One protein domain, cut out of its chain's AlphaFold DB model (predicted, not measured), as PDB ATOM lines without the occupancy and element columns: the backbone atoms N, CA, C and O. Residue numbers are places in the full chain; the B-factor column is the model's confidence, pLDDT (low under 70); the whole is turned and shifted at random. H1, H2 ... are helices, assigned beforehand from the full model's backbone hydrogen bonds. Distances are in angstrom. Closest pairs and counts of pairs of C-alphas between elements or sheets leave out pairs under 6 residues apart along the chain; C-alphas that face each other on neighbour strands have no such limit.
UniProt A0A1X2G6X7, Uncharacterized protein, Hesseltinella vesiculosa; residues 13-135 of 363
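What this domain is: This is residues 13 to 135 of the 363 residues of an uncharacterized protein of Hesseltinella vesiculosa (UniProt A0A1X2G6X7). One long helix, H6, reaches out of a small helical head, and its residues 103 to 135 stick out free as an arm. In the head, H4 meets the base of H6 to make an L, H1 and H2 pack on H4, and the short H3 packs on H6. The printed part has 123 residues with six named helices, H1 to H6 in order, and no named strand: its class is all helix. It is extended, with a radius of gyration of the C-alphas of 24.6 A and spans of 86 by 28 by 18 A; the arm makes the length.

How they stand to each other: H6, residues 87 to 135, touches H4, residues 50 to 67, about perpendicular at 83 degrees; the closest C-alphas, of Gly 50 and Asn 89, are 4.4 A apart. H4 touches H6 with its residues 50 to 54 alone, and H6 touches H4 with its residues 88 to 92 alone. H3, residues 38 to 41, touches residues 91 to 98 of H6 alone, closest at the C-alphas of Pro 39 and Thr 95, 4.4 A. H4 is the hub, touching three helices. Its residues 61 to 65 alone touch H1, residues 13 to 21, at a steep tilt of 56 degrees, the same way, closest at the C-alphas of Asp 16 and Arg 64, 6.5 A. H2, residues 27 to 33, and H4 only just touch, with 3 pairs of C-alphas within 8 A, closest at Leu 27 and Lys 58, 6.8 A. H5, residues 75 to 80, touches no helix. Every O i to N i+4 pair is within hydrogen-bond range in H1, H2, H4 and H6; H5 has 0 of 2, with 1 of 3 O i to N i+3 pairs in range, and H3 is too short for an i+4 pair.

Where its parts are: H6 measures 71.8 A, from C-alpha 87 at (154.000, 183.456, 196.372) to C-alpha 135 at (86.717, 183.528, 221.461). H4 measures 25.9 A and H1 12.0 A, with C-alpha 13 at (148.642, 166.962, 210.463).

The domain as a whole: The C-alphas farthest apart, of Lys 76 and Thr 135, are 86.4 A apart. The printed part has no cut and no long link. Residues 73 to 78 and 80 to 82 have pLDDT under 70.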
ATOM      1  N   ASP A  13     148.397 168.373 210.768       96.69
ATOM      2  CA  ASP A  13     148.642 166.962 210.463       96.69
ATOM      3  C   ASP A  13     149.445 166.830 209.163       96.69
ATOM      4  O   ASP A  13     150.435 166.108 209.113       96.69
ATOM      5  N   GLU A  14     149.131 167.642 208.154       98.06
ATOM      6  CA  GLU A  14     149.839 167.690 206.873       98.06
ATOM      7  C   GLU A  14     151.277 168.197 207.038       98.06
ATOM      8  O   GLU A  14     152.217 167.655 206.445       98.06
ATOM      9  N   LEU A  15     151.478 169.229 207.866       97.38
ATOM     10  CA  LEU A  15     152.819 169.693 208.216       97.38
ATOM     11  C   LEU A  15     153.579 168.622 209.001       97.38
ATOM     12  O   LEU A  15     154.795 168.479 208.833       97.38
ATOM     13  N   ASP A  16     152.884 167.882 209.858       96.81
ATOM     14  CA  ASP A  16     153.488 166.825 210.643       96.81
ATOM     15  C   ASP A  16     153.947 165.645 209.790       96.81
ATOM     16  O   ASP A  16     155.101 165.220 209.875       96.81
ATOM     17  N   ASP A  17     153.070 165.162 208.919       97.50
ATOM     18  CA  ASP A  17     153.346 164.117 207.938       97.50
ATOM     19  C   ASP A  17     154.501 164.512 207.031       97.50
ATOM     20  O   ASP A  17     155.438 163.734 206.830       97.50
ATOM     21  N   PHE A  18     154.505 165.762 206.566       97.44
ATOM     22  CA  PHE A  18     155.603 166.294 205.777       97.44
ATOM     23  C   PHE A  18     156.934 166.245 206.537       97.44
ATOM     24  O   PHE A  18     157.954 165.819 205.977       97.44
ATOM     25  N   VAL A  19     156.947 166.660 207.809       96.12
ATOM     26  CA  VAL A  19     158.156 166.622 208.641       96.12
ATOM     27  C   VAL A  19     158.595 165.188 208.909       96.12
ATOM     28  O   VAL A  19     159.796 164.928 208.848       96.12
ATOM     29  N   ARG A  20     157.675 164.251 209.156       96.25
ATOM     30  CA  ARG A  20     157.993 162.827 209.353       96.25
ATOM     31  C   ARG A  20     158.615 162.212 208.102       96.25
ATOM     32  O   ARG A  20     159.719 161.672 208.189       96.25
ATOM     33  N   ALA A  21     157.971 162.388 206.950       97.44
ATOM     34  CA  ALA A  21     158.349 161.761 205.684       97.44
ATOM     35  C   ALA A  21     159.665 162.289 205.086       97.44
ATOM     36  O   ALA A  21     160.358 161.570 204.367       97.44
ATOM     37  N   ASN A  22     160.046 163.541 205.359       95.19
ATOM     38  CA  ASN A  22     161.236 164.139 204.751       95.19
ATOM     39  C   ASN A  22     162.443 164.094 205.706       95.19
ATOM     40  O   ASN A  22     162.378 164.544 206.852       95.19
ATOM     41  N   LYS A  23     163.597 163.615 205.211       92.62
ATOM     42  CA  LYS A  23     164.879 163.681 205.946       92.62
ATOM     43  C   LYS A  23     165.306 165.128 206.215       92.62
ATOM     44  O   LYS A  23     165.803 165.436 207.287       92.62
ATOM     45  N   LYS A  24     165.085 166.021 205.243       91.88
ATOM     46  CA  LYS A  24     165.428 167.454 205.308       91.88
ATOM     47  C   LYS A  24     164.214 168.305 204.916       91.88
ATOM     48  O   LYS A  24     164.135 168.738 203.764       91.88
ATOM     49  N   PRO A  25     163.241 168.502 205.823       93.00
ATOM     50  CA  PRO A  25     162.033 169.267 205.527       93.00
ATOM     51  C   PRO A  25     162.382 170.730 205.228       93.00
ATOM     52  O   PRO A  25     163.119 171.365 205.981       93.00
ATOM     53  N   ARG A  26     161.857 171.273 204.126       92.81
ATOM     54  CA  ARG A  26     162.045 172.678 203.726       92.81
ATOM     55  C   ARG A  26     160.691 173.354 203.574       92.81
ATOM     56  O   ARG A  26     159.791 172.746 202.991       92.81
ATOM     57  N   LEU A  27     160.560 174.597 204.048       93.69
ATOM     58  CA  LEU A  27     159.276 175.302 204.012       93.69
ATOM     59  C   LEU A  27     158.795 175.503 202.579       93.69
ATOM     60  O   LEU A  27     157.649 175.188 202.294       93.69
ATOM     61  N   TYR A  28     159.671 175.927 201.661       94.00
ATOM     62  CA  TYR A  28     159.265 176.138 200.266       94.00
ATOM     63  C   TYR A  28     158.680 174.864 199.638       94.00
ATOM     64  O   TYR A  28     157.722 174.944 198.883       94.00
ATOM     65  N   LYS A  29     159.228 173.681 199.963       95.00
ATOM     66  CA  LYS A  29     158.752 172.402 199.416       95.00
ATOM     67  C   LYS A  29     157.379 172.052 199.988       95.00
ATOM     68  O   LYS A  29     156.510 171.610 199.247       95.00
ATOM     69  N   PHE A  30     157.173 172.297 201.282       96.31
ATOM     70  CA  PHE A  30     155.856 172.164 201.901       96.31
ATOM     71  C   PHE A  30     154.832 173.107 201.258       96.31
ATOM     72  O   PHE A  30     153.733 172.671 200.926       96.31
ATOM     73  N   VAL A  31     155.213 174.370 201.040       95.94
ATOM     74  CA  VAL A  31     154.353 175.394 200.435       95.94
ATOM     75  C   VAL A  31     153.994 175.037 199.002       95.94
ATOM     76  O   VAL A  31     152.818 175.054 198.670       95.94
ATOM     77  N   THR A  32     154.963 174.645 198.173       95.88
ATOM     78  CA  THR A  32     154.693 174.213 196.794       95.88
ATOM     79  C   THR A  32     153.695 173.053 196.756       95.88
ATOM     80  O   THR A  32     152.773 173.073 195.950       95.88
ATOM     81  N   ASN A  33     153.831 172.075 197.656       97.50
ATOM     82  CA  ASN A  33     152.946 170.909 197.693       97.50
ATOM     83  C   ASN A  33     151.529 171.225 198.202       97.50
ATOM     84  O   ASN A  33     150.613 170.458 197.938       97.50
ATOM     85  N   ASN A  34     151.350 172.319 198.948       97.75
ATOM     86  CA  ASN A  34     150.099 172.637 199.643       97.75
ATOM     87  C   ASN A  34     149.601 174.059 199.350       97.75
ATOM     88  O   ASN A  34     148.849 174.628 200.141       97.75
ATOM     89  N   ILE A  35     150.012 174.649 198.224       96.50
ATOM     90  CA  ILE A  35     149.761 176.065 197.923       96.50
ATOM     91  C   ILE A  35     148.263 176.405 197.920       96.50
ATOM     92  O   ILE A  35     147.873 177.467 198.393       96.50
ATOM     93  N   ASN A  36     147.425 175.456 197.500       96.81
ATOM     94  CA  ASN A  36     145.971 175.605 197.442       96.81
ATOM     95  C   ASN A  36     145.292 175.509 198.820       96.81
ATOM     96  O   ASN A  36     144.186 176.012 199.001       96.81
ATOM     97  N   HIS A  37     145.936 174.874 199.803       97.81
ATOM     98  CA  HIS A  37     145.354 174.639 201.131       97.81
ATOM     99  C   HIS A  37     145.799 175.675 202.166       97.81
ATOM    100  O   HIS A  37     145.041 176.001 203.082       97.81
ATOM    101  N   ILE A  38     147.003 176.236 202.007       97.62
ATOM    102  CA  ILE A  38     147.572 177.211 202.946       97.62
ATOM    103  C   ILE A  38     146.655 178.419 203.197       97.62
ATOM    104  O   ILE A  38     146.530 178.786 204.371       97.62
ATOM    105  N   PRO A  39     145.982 179.015 202.191       98.31
ATOM    106  CA  PRO A  39     145.046 180.109 202.438       98.31
ATOM    107  C   PRO A  39     143.916 179.725 203.400       98.31
ATOM    108  O   PRO A  39     143.678 180.410 204.394       98.31
ATOM    109  N   ALA A  40     143.281 178.568 203.190       97.38
ATOM    110  CA  ALA A  40     142.220 178.073 204.068       97.38
ATOM    111  C   ALA A  40     142.740 177.770 205.484       97.38
ATOM    112  O   ALA A  40     142.066 178.048 206.478       97.38
ATOM    113  N   TRP A  41     143.963 177.250 205.596       98.06
ATOM    114  CA  TRP A  41     144.606 176.993 206.886       98.06
ATOM    115  C   TRP A  41     145.043 178.256 207.637       98.06
ATOM    116  O   TRP A  41     145.336 178.213 208.839       98.06
ATOM    117  N   SER A  42     145.101 179.376 206.923       97.81
ATOM    118  CA  SER A  42     145.545 180.668 207.431       97.81
ATOM    119  C   SER A  42     144.397 181.661 207.600       97.81
ATOM    120  O   SER A  42     144.650 182.776 208.030       97.81
ATOM    121  N   VAL A  43     143.143 181.264 207.343       97.06
ATOM    122  CA  VAL A  43     141.975 182.167 207.338       97.06
ATOM    123  C   VAL A  43     141.775 182.930 208.654       97.06
ATOM    124  O   VAL A  43     141.381 184.090 208.654       97.06
ATOM    125  N   ALA A  44     142.137 182.317 209.788       95.75
ATOM    126  CA  ALA A  44     142.095 182.953 211.110       95.75
ATOM    127  C   ALA A  44     143.145 184.070 211.303       95.75
ATOM    128  O   ALA A  44     143.150 184.728 212.338       95.75
ATOM    129  N   HIS A  45     144.044 184.238 210.334       96.88
ATOM    130  CA  HIS A  45     145.118 185.223 210.278       96.88
ATOM    131  C   HIS A  45     145.030 186.051 208.985       96.88
ATOM    132  O   HIS A  45     146.052 186.412 208.406       96.88
ATOM    133  N   GLY A  46     143.810 186.293 208.491       94.31
ATOM    134  CA  GLY A  46     143.573 187.089 207.283       94.31
ATOM    135  C   GLY A  46     144.009 188.552 207.400       94.31
ATOM    136  O   GLY A  46     144.039 189.248 206.400       94.31
ATOM    137  N   ASP A  47     144.369 189.021 208.590       96.50
ATOM    138  CA  ASP A  47     144.957 190.337 208.845       96.50
ATOM    139  C   ASP A  47     146.466 190.406 208.552       96.50
ATOM    140  O   ASP A  47     147.014 191.499 208.419       96.50
ATOM    141  N   LEU A  48     147.145 189.260 208.445       97.00
ATOM    142  CA  LEU A  48     148.575 189.214 208.160       97.00
ATOM    143  C   LEU A  48     148.855 189.451 206.674       97.00
ATOM    144  O   LEU A  48     148.138 188.964 205.800       97.00
ATOM    145  N   ASP A  49     149.946 190.163 206.408       96.81
ATOM    146  CA  ASP A  49     150.533 190.285 205.081       96.81
ATOM    147  C   ASP A  49     151.363 189.035 204.721       96.81
ATOM    148  O   ASP A  49     151.533 188.102 205.519       96.81
ATOM    149  N   GLY A  50     151.914 189.009 203.504       96.31
ATOM    150  CA  GLY A  50     152.730 187.888 203.040       96.31
ATOM    151  C   GLY A  50     153.901 187.593 203.981       96.31
ATOM    152  O   GLY A  50     154.147 186.430 204.317       96.31
ATOM    153  N   HIS A  51     154.597 188.627 204.468       96.00
ATOM    154  CA  HIS A  51     155.714 188.473 205.403       96.00
ATOM    155  C   HIS A  51     155.274 187.888 206.750       96.00
ATOM    156  O   HIS A  51     155.932 186.974 207.268       96.00
ATOM    157  N   GLY A  52     154.158 188.363 207.301       96.12
ATOM    158  CA  GLY A  52     153.559 187.848 208.528       96.12
ATOM    159  C   GLY A  52     153.160 186.379 208.404       96.12
ATOM    160  O   GLY A  52     153.498 185.569 209.278       96.12
ATOM    161  N   LEU A  53     152.523 185.996 207.293       96.75
ATOM    162  CA  LEU A  53     152.159 184.602 207.017       96.75
ATOM    163  C   LEU A  53     153.385 183.705 206.848       96.75
ATOM    164  O   LEU A  53     153.440 182.618 207.434       96.75
ATOM    165  N   PHE A  54     154.399 184.169 206.121       96.56
ATOM    166  CA  PHE A  54     155.663 183.454 205.999       96.56
ATOM    167  C   PHE A  54     156.298 183.206 207.376       96.56
ATOM    168  O   PHE A  54     156.666 182.072 207.700       96.56
ATOM    169  N   ALA A  55     156.386 184.237 208.222       95.12
ATOM    170  CA  ALA A  55     156.954 184.127 209.564       95.12
ATOM    171  C   ALA A  55     156.155 183.161 210.459       95.12
ATOM    172  O   ALA A  55     156.746 182.362 211.200       95.12
ATOM    173  N   LEU A  56     154.823 183.188 210.363       96.25
ATOM    174  CA  LEU A  56     153.929 182.269 211.064       96.25
ATOM    175  C   LEU A  56     154.210 180.811 210.678       96.25
ATOM    176  O   LEU A  56     154.440 179.967 211.552       96.25
ATOM    177  N   TRP A  57     154.229 180.506 209.382       96.38
ATOM    178  CA  TRP A  57     154.463 179.146 208.891       96.38
ATOM    179  C   TRP A  57     155.893 178.668 209.135       96.38
ATOM    180  O   TRP A  57     156.102 177.510 209.508       96.38
ATOM    181  N   LYS A  58     156.873 179.570 209.053       94.88
ATOM    182  CA  LYS A  58     158.256 179.309 209.464       94.88
ATOM    183  C   LYS A  58     158.323 178.875 210.930       94.88
ATOM    184  O   LYS A  58     158.952 177.861 211.239       94.88
ATOM    185  N   ARG A  59     157.625 179.577 211.833       94.12
ATOM    186  CA  ARG A  59     157.545 179.223 213.261       94.12
ATOM    187  C   ARG A  59     156.867 177.868 213.481       94.12
ATOM    188  O   ARG A  59     157.368 177.066 214.270       94.12
ATOM    189  N   ARG A  60     155.765 177.594 212.772       95.50
ATOM    190  CA  ARG A  60     155.055 176.301 212.825       95.50
ATOM    191  C   ARG A  60     155.968 175.144 212.405       95.50
ATOM    192  O   ARG A  60     156.048 174.145 213.120       95.50
ATOM    193  N   LEU A  61     156.713 175.301 211.308       94.88
ATOM    194  CA  LEU A  61     157.673 174.297 210.843       94.88
ATOM    195  C   LEU A  61     158.821 174.096 211.843       94.88
ATOM    196  O   LEU A  61     159.132 172.952 212.170       94.88
ATOM    197  N   CYS A  62     159.404 175.172 212.387       92.62
ATOM    198  CA  CYS A  62     160.425 175.079 213.444       92.62
ATOM    199  C   CYS A  62     159.941 174.254 214.638       92.62
ATOM    200  O   CYS A  62     160.658 173.380 215.124       92.62
ATOM    201  N   PHE A  63     158.717 174.517 215.095       93.25
ATOM    202  CA  PHE A  63     158.126 173.796 216.215       93.25
ATOM    203  C   PHE A  63     157.974 172.299 215.915       93.25
ATOM    204  O   PHE A  63     158.332 171.471 216.754       93.25
ATOM    205  N   ARG A  64     157.508 171.930 214.710       94.19
ATOM    206  CA  ARG A  64     157.416 170.513 214.315       94.19
ATOM    207  C   ARG A  64     158.790 169.858 214.202       94.19
ATOM    208  O   ARG A  64     158.977 168.761 214.722       94.19
ATOM    209  N   LEU A  65     159.768 170.533 213.600       93.50
ATOM    210  CA  LEU A  65     161.143 170.032 213.518       93.50
ATOM    211  C   LEU A  65     161.733 169.753 214.905       93.50
ATOM    212  O   LEU A  65     162.344 168.704 215.100       93.50
ATOM    213  N   ALA A  66     161.509 170.649 215.870       91.25
ATOM    214  CA  ALA A  66     161.924 170.450 217.257       91.25
ATOM    215  C   ALA A  66     161.227 169.244 217.898       91.25
ATOM    216  O   ALA A  66     161.892 168.432 218.534       91.25
ATOM    217  N   SER A  67     159.920 169.071 217.669       92.81
ATOM    218  CA  SER A  67     159.175 167.933 218.226       92.81
ATOM    219  C   SER A  67     159.605 166.564 217.688       92.81
ATOM    220  O   SER A  67     159.360 165.565 218.353       92.81
ATOM    221  N   HIS A  68     160.264 166.519 216.527       93.50
ATOM    222  CA  HIS A  68     160.782 165.293 215.904       93.50
ATOM    223  C   HIS A  68     162.296 165.113 216.068       93.50
ATOM    224  O   HIS A  68     162.884 164.273 215.394       93.50
ATOM    225  N   GLY A  69     162.963 165.939 216.882       91.81
ATOM    226  CA  GLY A  69     164.422 165.878 217.048       91.81
ATOM    227  C   GLY A  69     165.225 166.281 215.800       91.81
ATOM    228  O   GLY A  69     166.439 166.119 215.772       91.81
ATOM    229  N   LYS A  70     164.584 166.856 214.773       87.31
ATOM    230  CA  LYS A  70     165.212 167.248 213.491       87.31
ATOM    231  C   LYS A  70     165.764 168.686 213.490       87.31
ATOM    232  O   LYS A  70     166.156 169.212 212.447       87.31
ATOM    233  N   PHE A  71     165.762 169.369 214.638       82.50
ATOM    234  CA  PHE A  71     166.096 170.799 214.733       82.50
ATOM    235  C   PHE A  71     167.606 171.089 214.751       82.50
ATOM    236  O   PHE A  71     168.038 172.109 214.210       82.50
ATOM    237  N   THR A  72     168.416 170.193 215.321       73.06
ATOM    238  CA  THR A  72     169.865 170.385 215.525       73.06
ATOM    239  C   THR A  72     170.652 170.445 214.214       73.06
ATOM    240  O   THR A  72     171.494 171.325 214.055       73.06
ATOM    241  N   GLU A  73     170.315 169.614 213.224       62.62
ATOM    242  CA  GLU A  73     170.913 169.682 211.877       62.62
ATOM    243  C   GLU A  73     170.394 170.862 211.038       62.62
ATOM    244  O   GLU A  73     171.009 171.270 210.047       62.62
ATOM    245  N   SER A  74     169.240 171.412 211.422       59.91
ATOM    246  CA  SER A  74     168.483 172.338 210.587       59.91
ATOM    247  C   SER A  74     168.795 173.801 210.877       59.91
ATOM    248  O   SER A  74     168.688 174.596 209.953       59.91
ATOM    249  N   LYS A  75     169.220 174.185 212.092       67.81
ATOM    250  CA  LYS A  75     169.304 175.603 212.511       67.81
ATOM    251  C   LYS A  75     170.088 176.501 211.535       67.81
ATOM    252  O   LYS A  75     169.530 177.483 211.066       67.81
ATOM    253  N   LYS A  76     171.315 176.114 211.148       64.94
ATOM    254  CA  LYS A  76     172.115 176.852 210.141       64.94
ATOM    255  C   LYS A  76     171.466 176.849 208.749       64.94
ATOM    256  O   LYS A  76     171.415 177.867 208.082       64.94
ATOM    257  N   ARG A  77     170.906 175.714 208.309       61.31
ATOM    258  CA  ARG A  77     170.299 175.580 206.965       61.31
ATOM    259  C   ARG A  77     168.937 176.266 206.835       61.31
ATOM    260  O   ARG A  77     168.484 176.509 205.714       61.31
ATOM    261  N   PHE A  78     168.265 176.500 207.959       66.31
ATOM    262  CA  PHE A  78     166.920 177.062 208.031       66.31
ATOM    263  C   PHE A  78     166.913 178.584 207.845       66.31
ATOM    264  O   PHE A  78     165.881 179.140 207.457       66.31
ATOM    265  N   GLU A  79     168.044 179.241 208.104       72.19
ATOM    266  CA  GLU A  79     168.267 180.659 207.807       72.19
ATOM    267  C   GLU A  79     168.508 180.872 206.305       72.19
ATOM    268  O   GLU A  79     167.856 181.728 205.714       72.19
ATOM    269  N   ASP A  80     169.298 180.008 205.661       64.81
ATOM    270  CA  ASP A  80     169.677 180.190 204.250       64.81
ATOM    271  C   ASP A  80     168.584 179.814 203.232       64.81
ATOM    272  O   ASP A  80     168.483 180.425 202.170       64.81
ATOM    273  N   ASN A  81     167.752 178.801 203.524       62.91
ATOM    274  CA  ASN A  81     166.825 178.218 202.532       62.91
ATOM    275  C   ASN A  81     165.361 178.652 202.672       62.91
ATOM    276  O   ASN A  81     164.525 178.252 201.861       62.91
ATOM    277  N   ASN A  82     165.030 179.434 203.694       66.12
ATOM    278  CA  ASN A  82     163.692 179.993 203.854       66.12
ATOM    279  C   ASN A  82     163.758 181.474 203.504       66.12
ATOM    280  O   ASN A  82     163.669 182.333 204.382       66.12
ATOM    281  N   ARG A  83     163.974 181.757 202.218       82.12
ATOM    282  CA  ARG A  83     163.769 183.102 201.695       82.12
ATOM    283  C   ARG A  83     162.284 183.315 201.459       82.12
ATOM    284  O   ARG A  83     161.575 182.415 201.014       82.12
ATOM    285  N   TYR A  84     161.852 184.512 201.812       88.69
ATOM    286  CA  TYR A  84     160.575 185.044 201.390       88.69
ATOM    287  C   TYR A  84     160.506 185.065 199.856       88.69
ATOM    288  O   TYR A  84     161.515 185.355 199.214       88.69
ATOM    289  N   ASP A  85     159.344 184.754 199.289       90.88
ATOM    290  CA  ASP A  85     159.085 184.844 197.852       90.88
ATOM    291  C   ASP A  85     157.694 185.433 197.577       90.88
ATOM    292  O   ASP A  85     156.834 185.481 198.461       90.88
ATOM    293  N   ASP A  86     157.463 185.871 196.337       93.88
ATOM    294  CA  ASP A  86     156.230 186.566 195.940       93.88
ATOM    295  C   ASP A  86     154.971 185.696 196.057       93.88
ATOM    296  O   ASP A  86     153.854 186.211 196.133       93.88
ATOM    297  N   ARG A  87     155.128 184.369 196.149       94.69
ATOM    298  CA  ARG A  87     154.000 183.456 196.372       94.69
ATOM    299  C   ARG A  87     153.330 183.724 197.714       94.69
ATOM    300  O   ARG A  87     152.125 183.519 197.825       94.69
ATOM    301  N   TRP A  88     154.056 184.229 198.709       96.56
ATOM    302  CA  TRP A  88     153.456 184.619 199.984       96.56
ATOM    303  C   TRP A  88     152.525 185.821 199.870       96.56
ATOM    304  O   TRP A  88     151.509 185.839 200.560       96.56
ATOM    305  N   ASN A  89     152.797 186.767 198.968       96.75
ATOM    306  CA  ASN A  89     151.858 187.854 198.677       96.75
ATOM    307  C   ASN A  89     150.562 187.298 198.066       96.75
ATOM    308  O   ASN A  89     149.470 187.661 198.499       96.75
ATOM    309  N   ALA A  90     150.671 186.353 197.126       96.69
ATOM    310  CA  ALA A  90     149.505 185.696 196.529       96.69
ATOM    311  C   ALA A  90     148.707 184.872 197.559       96.69
ATOM    312  O   ALA A  90     147.480 184.960 197.615       96.69
ATOM    313  N   ILE A  91     149.395 184.117 198.423       97.44
ATOM    314  CA  ILE A  91     148.776 183.371 199.531       97.44
ATOM    315  C   ILE A  91     148.076 184.332 200.501       97.44
ATOM    316  O   ILE A  91     146.966 184.042 200.946       97.44
ATOM    317  N   SER A  92     148.696 185.469 200.819       97.56
ATOM    318  CA  SER A  92     148.123 186.500 201.688       97.56
ATOM    319  C   SER A  92     146.834 187.066 201.118       97.56
ATOM    320  O   SER A  92     145.829 187.111 201.826       97.56
ATOM    321  N   LEU A  93     146.837 187.426 199.834       97.69
ATOM    322  CA  LEU A  93     145.654 187.939 199.151       97.69
ATOM    323  C   LEU A  93     144.523 186.898 199.148       97.69
ATOM    324  O   LEU A  93     143.401 187.200 199.547       97.69
ATOM    325  N   ALA A  94     144.832 185.644 198.810       97.56
ATOM    326  CA  ALA A  94     143.856 184.554 198.851       97.56
ATOM    327  C   ALA A  94     143.307 184.308 200.270       97.56
ATOM    328  O   ALA A  94     142.126 184.004 200.443       97.56
ATOM    329  N   THR A  95     144.146 184.456 201.299       97.50
ATOM    330  CA  THR A  95     143.737 184.324 202.707       97.50
ATOM    331  C   THR A  95     142.779 185.446 203.107       97.50
ATOM    332  O   THR A  95     141.756 185.175 203.736       97.50
ATOM    333  N   GLN A  96     143.072 186.686 202.708       97.75
ATOM    334  CA  GLN A  96     142.221 187.857 202.942       97.75
ATOM    335  C   GLN A  96     140.858 187.717 202.261       97.75
ATOM    336  O   GLN A  96     139.825 187.935 202.893       97.75
ATOM    337  N   GLU A  97     140.839 187.291 200.997       96.62
ATOM    338  CA  GLU A  97     139.592 187.029 200.274       96.62
ATOM    339  C   GLU A  97     138.753 185.937 200.944       96.62
ATOM    340  O   GLU A  97     137.542 186.098 201.099       96.62
ATOM    341  N   LEU A  98     139.381 184.835 201.370       95.81
ATOM    342  CA  LEU A  98     138.686 183.765 202.088       95.81
ATOM    343  C   LEU A  98     138.146 184.240 203.438       95.81
ATOM    344  O   LEU A  98     137.017 183.904 203.786       95.81
ATOM    345  N   ALA A  99     138.914 185.038 204.181       95.75
ATOM    346  CA  ALA A  99     138.472 185.595 205.456       95.75
ATOM    347  C   ALA A  99     137.273 186.537 205.270       95.75
ATOM    348  O   ALA A  99     136.300 186.458 206.023       95.75
ATOM    349  N   LYS A 100     137.298 187.371 204.223       96.25
ATOM    350  CA  LYS A 100     136.173 188.232 203.843       96.25
ATOM    351  C   LYS A 100     134.937 187.409 203.468       96.25
ATOM    352  O   LYS A 100     133.859 187.680 203.987       96.25
ATOM    353  N   ALA A 101     135.096 186.375 202.643       94.50
ATOM    354  CA  ALA A 101     133.998 185.488 202.260       94.50
ATOM    355  C   ALA A 101     133.404 184.737 203.469       94.50
ATOM    356  O   ALA A 101     132.182 184.647 203.599       94.50
ATOM    357  N   GLU A 102     134.238 184.241 204.395       94.00
ATOM    358  CA  GLU A 102     133.758 183.617 205.636       94.00
ATOM    359  C   GLU A 102     132.988 184.620 206.515       94.00
ATOM    360  O   GLU A 102     131.979 184.246 207.121       94.00
ATOM    361  N   ALA A 103     133.418 185.884 206.575       92.75
ATOM    362  CA  ALA A 103     132.726 186.934 207.323       92.75
ATOM    363  C   ALA A 103     131.378 187.318 206.684       92.75
ATOM    364  O   ALA A 103     130.371 187.428 207.387       92.75
ATOM    365  N   GLU A 104     131.327 187.472 205.359       94.56
ATOM    366  CA  GLU A 104     130.091 187.751 204.616       94.56
ATOM    367  C   GLU A 104     129.078 186.615 204.762       94.56
ATOM    368  O   GLU A 104     127.898 186.865 205.020       94.56
ATOM    369  N   TYR A 105     129.538 185.365 204.686       91.44
ATOM    370  CA  TYR A 105     128.690 184.200 204.916       91.44
ATOM    371  C   TYR A 105     128.130 184.175 206.343       91.44
ATOM    372  O   TYR A 105     126.933 183.950 206.538       91.44
ATOM    373  N   GLN A 106     128.964 184.452 207.350       90.19
ATOM    374  CA  GLN A 106     128.496 184.549 208.734       90.19
ATOM    375  C   GLN A 106     127.436 185.643 208.878       90.19
ATOM    376  O   GLN A 106     126.372 185.389 209.446       90.19
ATOM    377  N   LEU A 107     127.662 186.818 208.288       93.12
ATOM    378  CA  LEU A 107     126.691 187.908 208.300       93.12
ATOM    379  C   LEU A 107     125.375 187.518 207.609       93.12
ATOM    380  O   LEU A 107     124.299 187.792 208.142       93.12
ATOM    381  N   TYR A 108     125.446 186.862 206.449       93.44
ATOM    382  CA  TYR A 108     124.273 186.372 205.727       93.44
ATOM    383  C   TYR A 108     123.494 185.334 206.541       93.44
ATOM    384  O   TYR A 108     122.273 185.435 206.656       93.44
ATOM    385  N   SER A 109     124.188 184.380 207.168       88.94
ATOM    386  CA  SER A 109     123.554 183.354 208.002       88.94
ATOM    387  C   SER A 109     122.791 183.973 209.178       88.94
ATOM    388  O   SER A 109     121.637 183.624 209.417       88.94
ATOM    389  N   VAL A 110     123.378 184.972 209.847       89.69
ATOM    390  CA  VAL A 110     122.738 185.696 210.954       89.69
ATOM    391  C   VAL A 110     121.520 186.484 210.469       89.69
ATOM    392  O   VAL A 110     120.481 186.464 211.131       89.69
ATOM    393  N   LYS A 111     121.609 187.144 209.307       91.06
ATOM    394  CA  LYS A 111     120.466 187.848 208.700       91.06
ATOM    395  C   LYS A 111     119.324 186.886 208.373       91.06
ATOM    396  O   LYS A 111     118.203 187.118 208.810       91.06
ATOM    397  N   SER A 112     119.619 185.771 207.708       89.62
ATOM    398  CA  SER A 112     118.627 184.747 207.362       89.62
ATOM    399  C   SER A 112     117.922 184.177 208.601       89.62
ATOM    400  O   SER A 112     116.697 184.041 208.623       89.62
ATOM    401  N   LEU A 113     118.675 183.923 209.676       83.50
ATOM    402  CA  LEU A 113     118.125 183.475 210.958       83.50
ATOM    403  C   LEU A 113     117.218 184.527 211.604       83.50
ATOM    404  O   LEU A 113     116.147 184.184 212.106       83.50
ATOM    405  N   LYS A 114     117.617 185.802 211.567       89.75
ATOM    406  CA  LYS A 114     116.802 186.916 212.063       89.75
ATOM    407  C   LYS A 114     115.496 187.041 211.274       89.75
ATOM    408  O   LYS A 114     114.436 187.177 211.879       89.75
ATOM    409  N   ASP A 115     115.555 186.934 209.951       90.06
ATOM    410  CA  ASP A 115     114.373 187.012 209.090       90.06
ATOM    411  C   ASP A 115     113.439 185.816 209.303       90.06
ATOM    412  O   ASP A 115     112.219 185.977 209.363       90.06
ATOM    413  N   GLY A 116     114.000 184.616 209.484       86.19
ATOM    414  CA  GLY A 116     113.245 183.420 209.855       86.19
ATOM    415  C   GLY A 116     112.535 183.568 211.200       86.19
ATOM    416  O   GLY A 116     111.345 183.270 211.298       86.19
ATOM    417  N   ALA A 117     113.232 184.089 212.213       84.06
ATOM    418  CA  ALA A 117     112.647 184.359 213.523       84.06
ATOM    419  C   ALA A 117     111.519 185.399 213.433       84.06
ATOM    420  O   ALA A 117     110.431 185.166 213.954       84.06
ATOM    421  N   ASN A 118     111.738 186.506 212.721       88.00
ATOM    422  CA  ASN A 118     110.729 187.550 212.534       88.00
ATOM    423  C   ASN A 118     109.470 187.020 211.835       88.00
ATOM    424  O   ASN A 118     108.361 187.335 212.266       88.00
ATOM    425  N   ARG A 119     109.621 186.176 210.804       90.31
ATOM    426  CA  ARG A 119     108.481 185.515 210.148       90.31
ATOM    427  C   ARG A 119     107.711 184.618 211.116       90.31
ATOM    428  O   ARG A 119     106.489 184.694 211.156       90.31
ATOM    429  N   ALA A 120     108.408 183.824 211.929       85.62
ATOM    430  CA  ALA A 120     107.764 182.967 212.924       85.62
ATOM    431  C   ALA A 120     106.982 183.779 213.974       85.62
ATOM    432  O   ALA A 120     105.840 183.436 214.280       85.62
ATOM    433  N   TYR A 121     107.553 184.881 214.475       84.50
ATOM    434  CA  TYR A 121     106.852 185.782 215.399       84.50
ATOM    435  C   TYR A 121     105.621 186.429 214.762       84.50
ATOM    436  O   TYR A 121     104.575 186.485 215.404       84.50
ATOM    437  N   ALA A 122     105.713 186.871 213.505       89.31
ATOM    438  CA  ALA A 122     104.576 187.443 212.789       89.31
ATOM    439  C   ALA A 122     103.424 186.431 212.657       89.31
ATOM    440  O   ALA A 122     102.289 186.750 213.004       89.31
ATOM    441  N   THR A 123     103.718 185.187 212.260       90.25
ATOM    442  CA  THR A 123     102.706 184.121 212.151       90.25
ATOM    443  C   THR A 123     102.079 183.764 213.502       90.25
ATOM    444  O   THR A 123     100.872 183.535 213.579       90.25
ATOM    445  N   LEU A 124     102.867 183.718 214.582       83.50
ATOM    446  CA  LEU A 124     102.334 183.476 215.927       83.50
ATOM    447  C   LEU A 124     101.433 184.625 216.387       83.50
ATOM    448  O   LEU A 124     100.340 184.375 216.894       83.50
ATOM    449  N   SER A 125     101.855 185.871 216.166       89.25
ATOM    450  CA  SER A 125     101.055 187.055 216.488       89.25
ATOM    451  C   SER A 125      99.725 187.063 215.729       89.25
ATOM    452  O   SER A 125      98.688 187.372 216.314       89.25
ATOM    453  N   GLU A 126      99.735 186.688 214.449       91.62
ATOM    454  CA  GLU A 126      98.528 186.595 213.625       91.62
ATOM    455  C   GLU A 126      97.572 185.504 214.135       91.62
ATOM    456  O   GLU A 126      96.376 185.752 214.295       91.62
ATOM    457  N   ARG A 127      98.092 184.321 214.492       85.88
ATOM    458  CA  ARG A 127      97.281 183.247 215.093       85.88
ATOM    459  C   ARG A 127      96.682 183.645 216.439       85.88
ATOM    460  O   ARG A 127      95.517 183.339 216.697       85.88
ATOM    461  N   HIS A 128      97.437 184.339 217.289       82.50
ATOM    462  CA  HIS A 128      96.911 184.851 218.557       82.50
ATOM    463  C   HIS A 128      95.785 185.868 218.331       82.50
ATOM    464  O   HIS A 128      94.763 185.807 219.022       82.50
ATOM    465  N   ALA A 129      95.916 186.747 217.333       85.12
ATOM    466  CA  ALA A 129      94.863 187.691 216.967       85.12
ATOM    467  C   ALA A 129      93.591 186.972 216.476       85.12
ATOM    468  O   ALA A 129      92.498 187.277 216.951       85.12
ATOM    469  N   GLN A 130      93.727 185.968 215.599       86.56
ATOM    470  CA  GLN A 130      92.606 185.156 215.094       86.56
ATOM    471  C   GLN A 130      91.915 184.324 216.188       86.56
ATOM    472  O   GLN A 130      90.694 184.151 216.184       86.56
ATOM    473  N   THR A 131      92.683 183.816 217.153       83.25
ATOM    474  CA  THR A 131      92.126 183.066 218.290       83.25
ATOM    475  C   THR A 131      91.338 184.004 219.204       83.25
ATOM    476  O   THR A 131      90.219 183.690 219.598       83.25
ATOM    477  N   SER A 132      91.873 185.201 219.465       81.19
ATOM    478  CA  SER A 132      91.219 186.211 220.308       81.19
ATOM    479  C   SER A 132      89.883 186.680 219.725       81.19
ATOM    480  O   SER A 132      88.915 186.835 220.468       81.19
ATOM    481  N   THR A 133      89.790 186.862 218.403       79.56
ATOM    482  CA  THR A 133      88.527 187.236 217.740       79.56
ATOM    483  C   THR A 133      87.504 186.099 217.738       79.56
ATOM    484  O   THR A 133      86.314 186.350 217.932       79.56
ATOM    485  N   SER A 134      87.952 184.851 217.586       74.56
ATOM    486  CA  SER A 134      87.075 183.673 217.621       74.56
ATOM    487  C   SER A 134      86.445 183.469 219.004       74.56
ATOM    488  O   SER A 134      85.234 183.265 219.102       74.56
ATOM    489  N   THR A 135      87.225 183.621 220.080       71.56
ATOM    490  CA  THR A 135      86.717 183.528 221.461       71.56
ATOM    491  C   THR A 135      85.697 184.628 221.771       71.56
ATOM    492  O   THR A 135      84.677 184.375 222.409       71.56
TER     493      THR A 135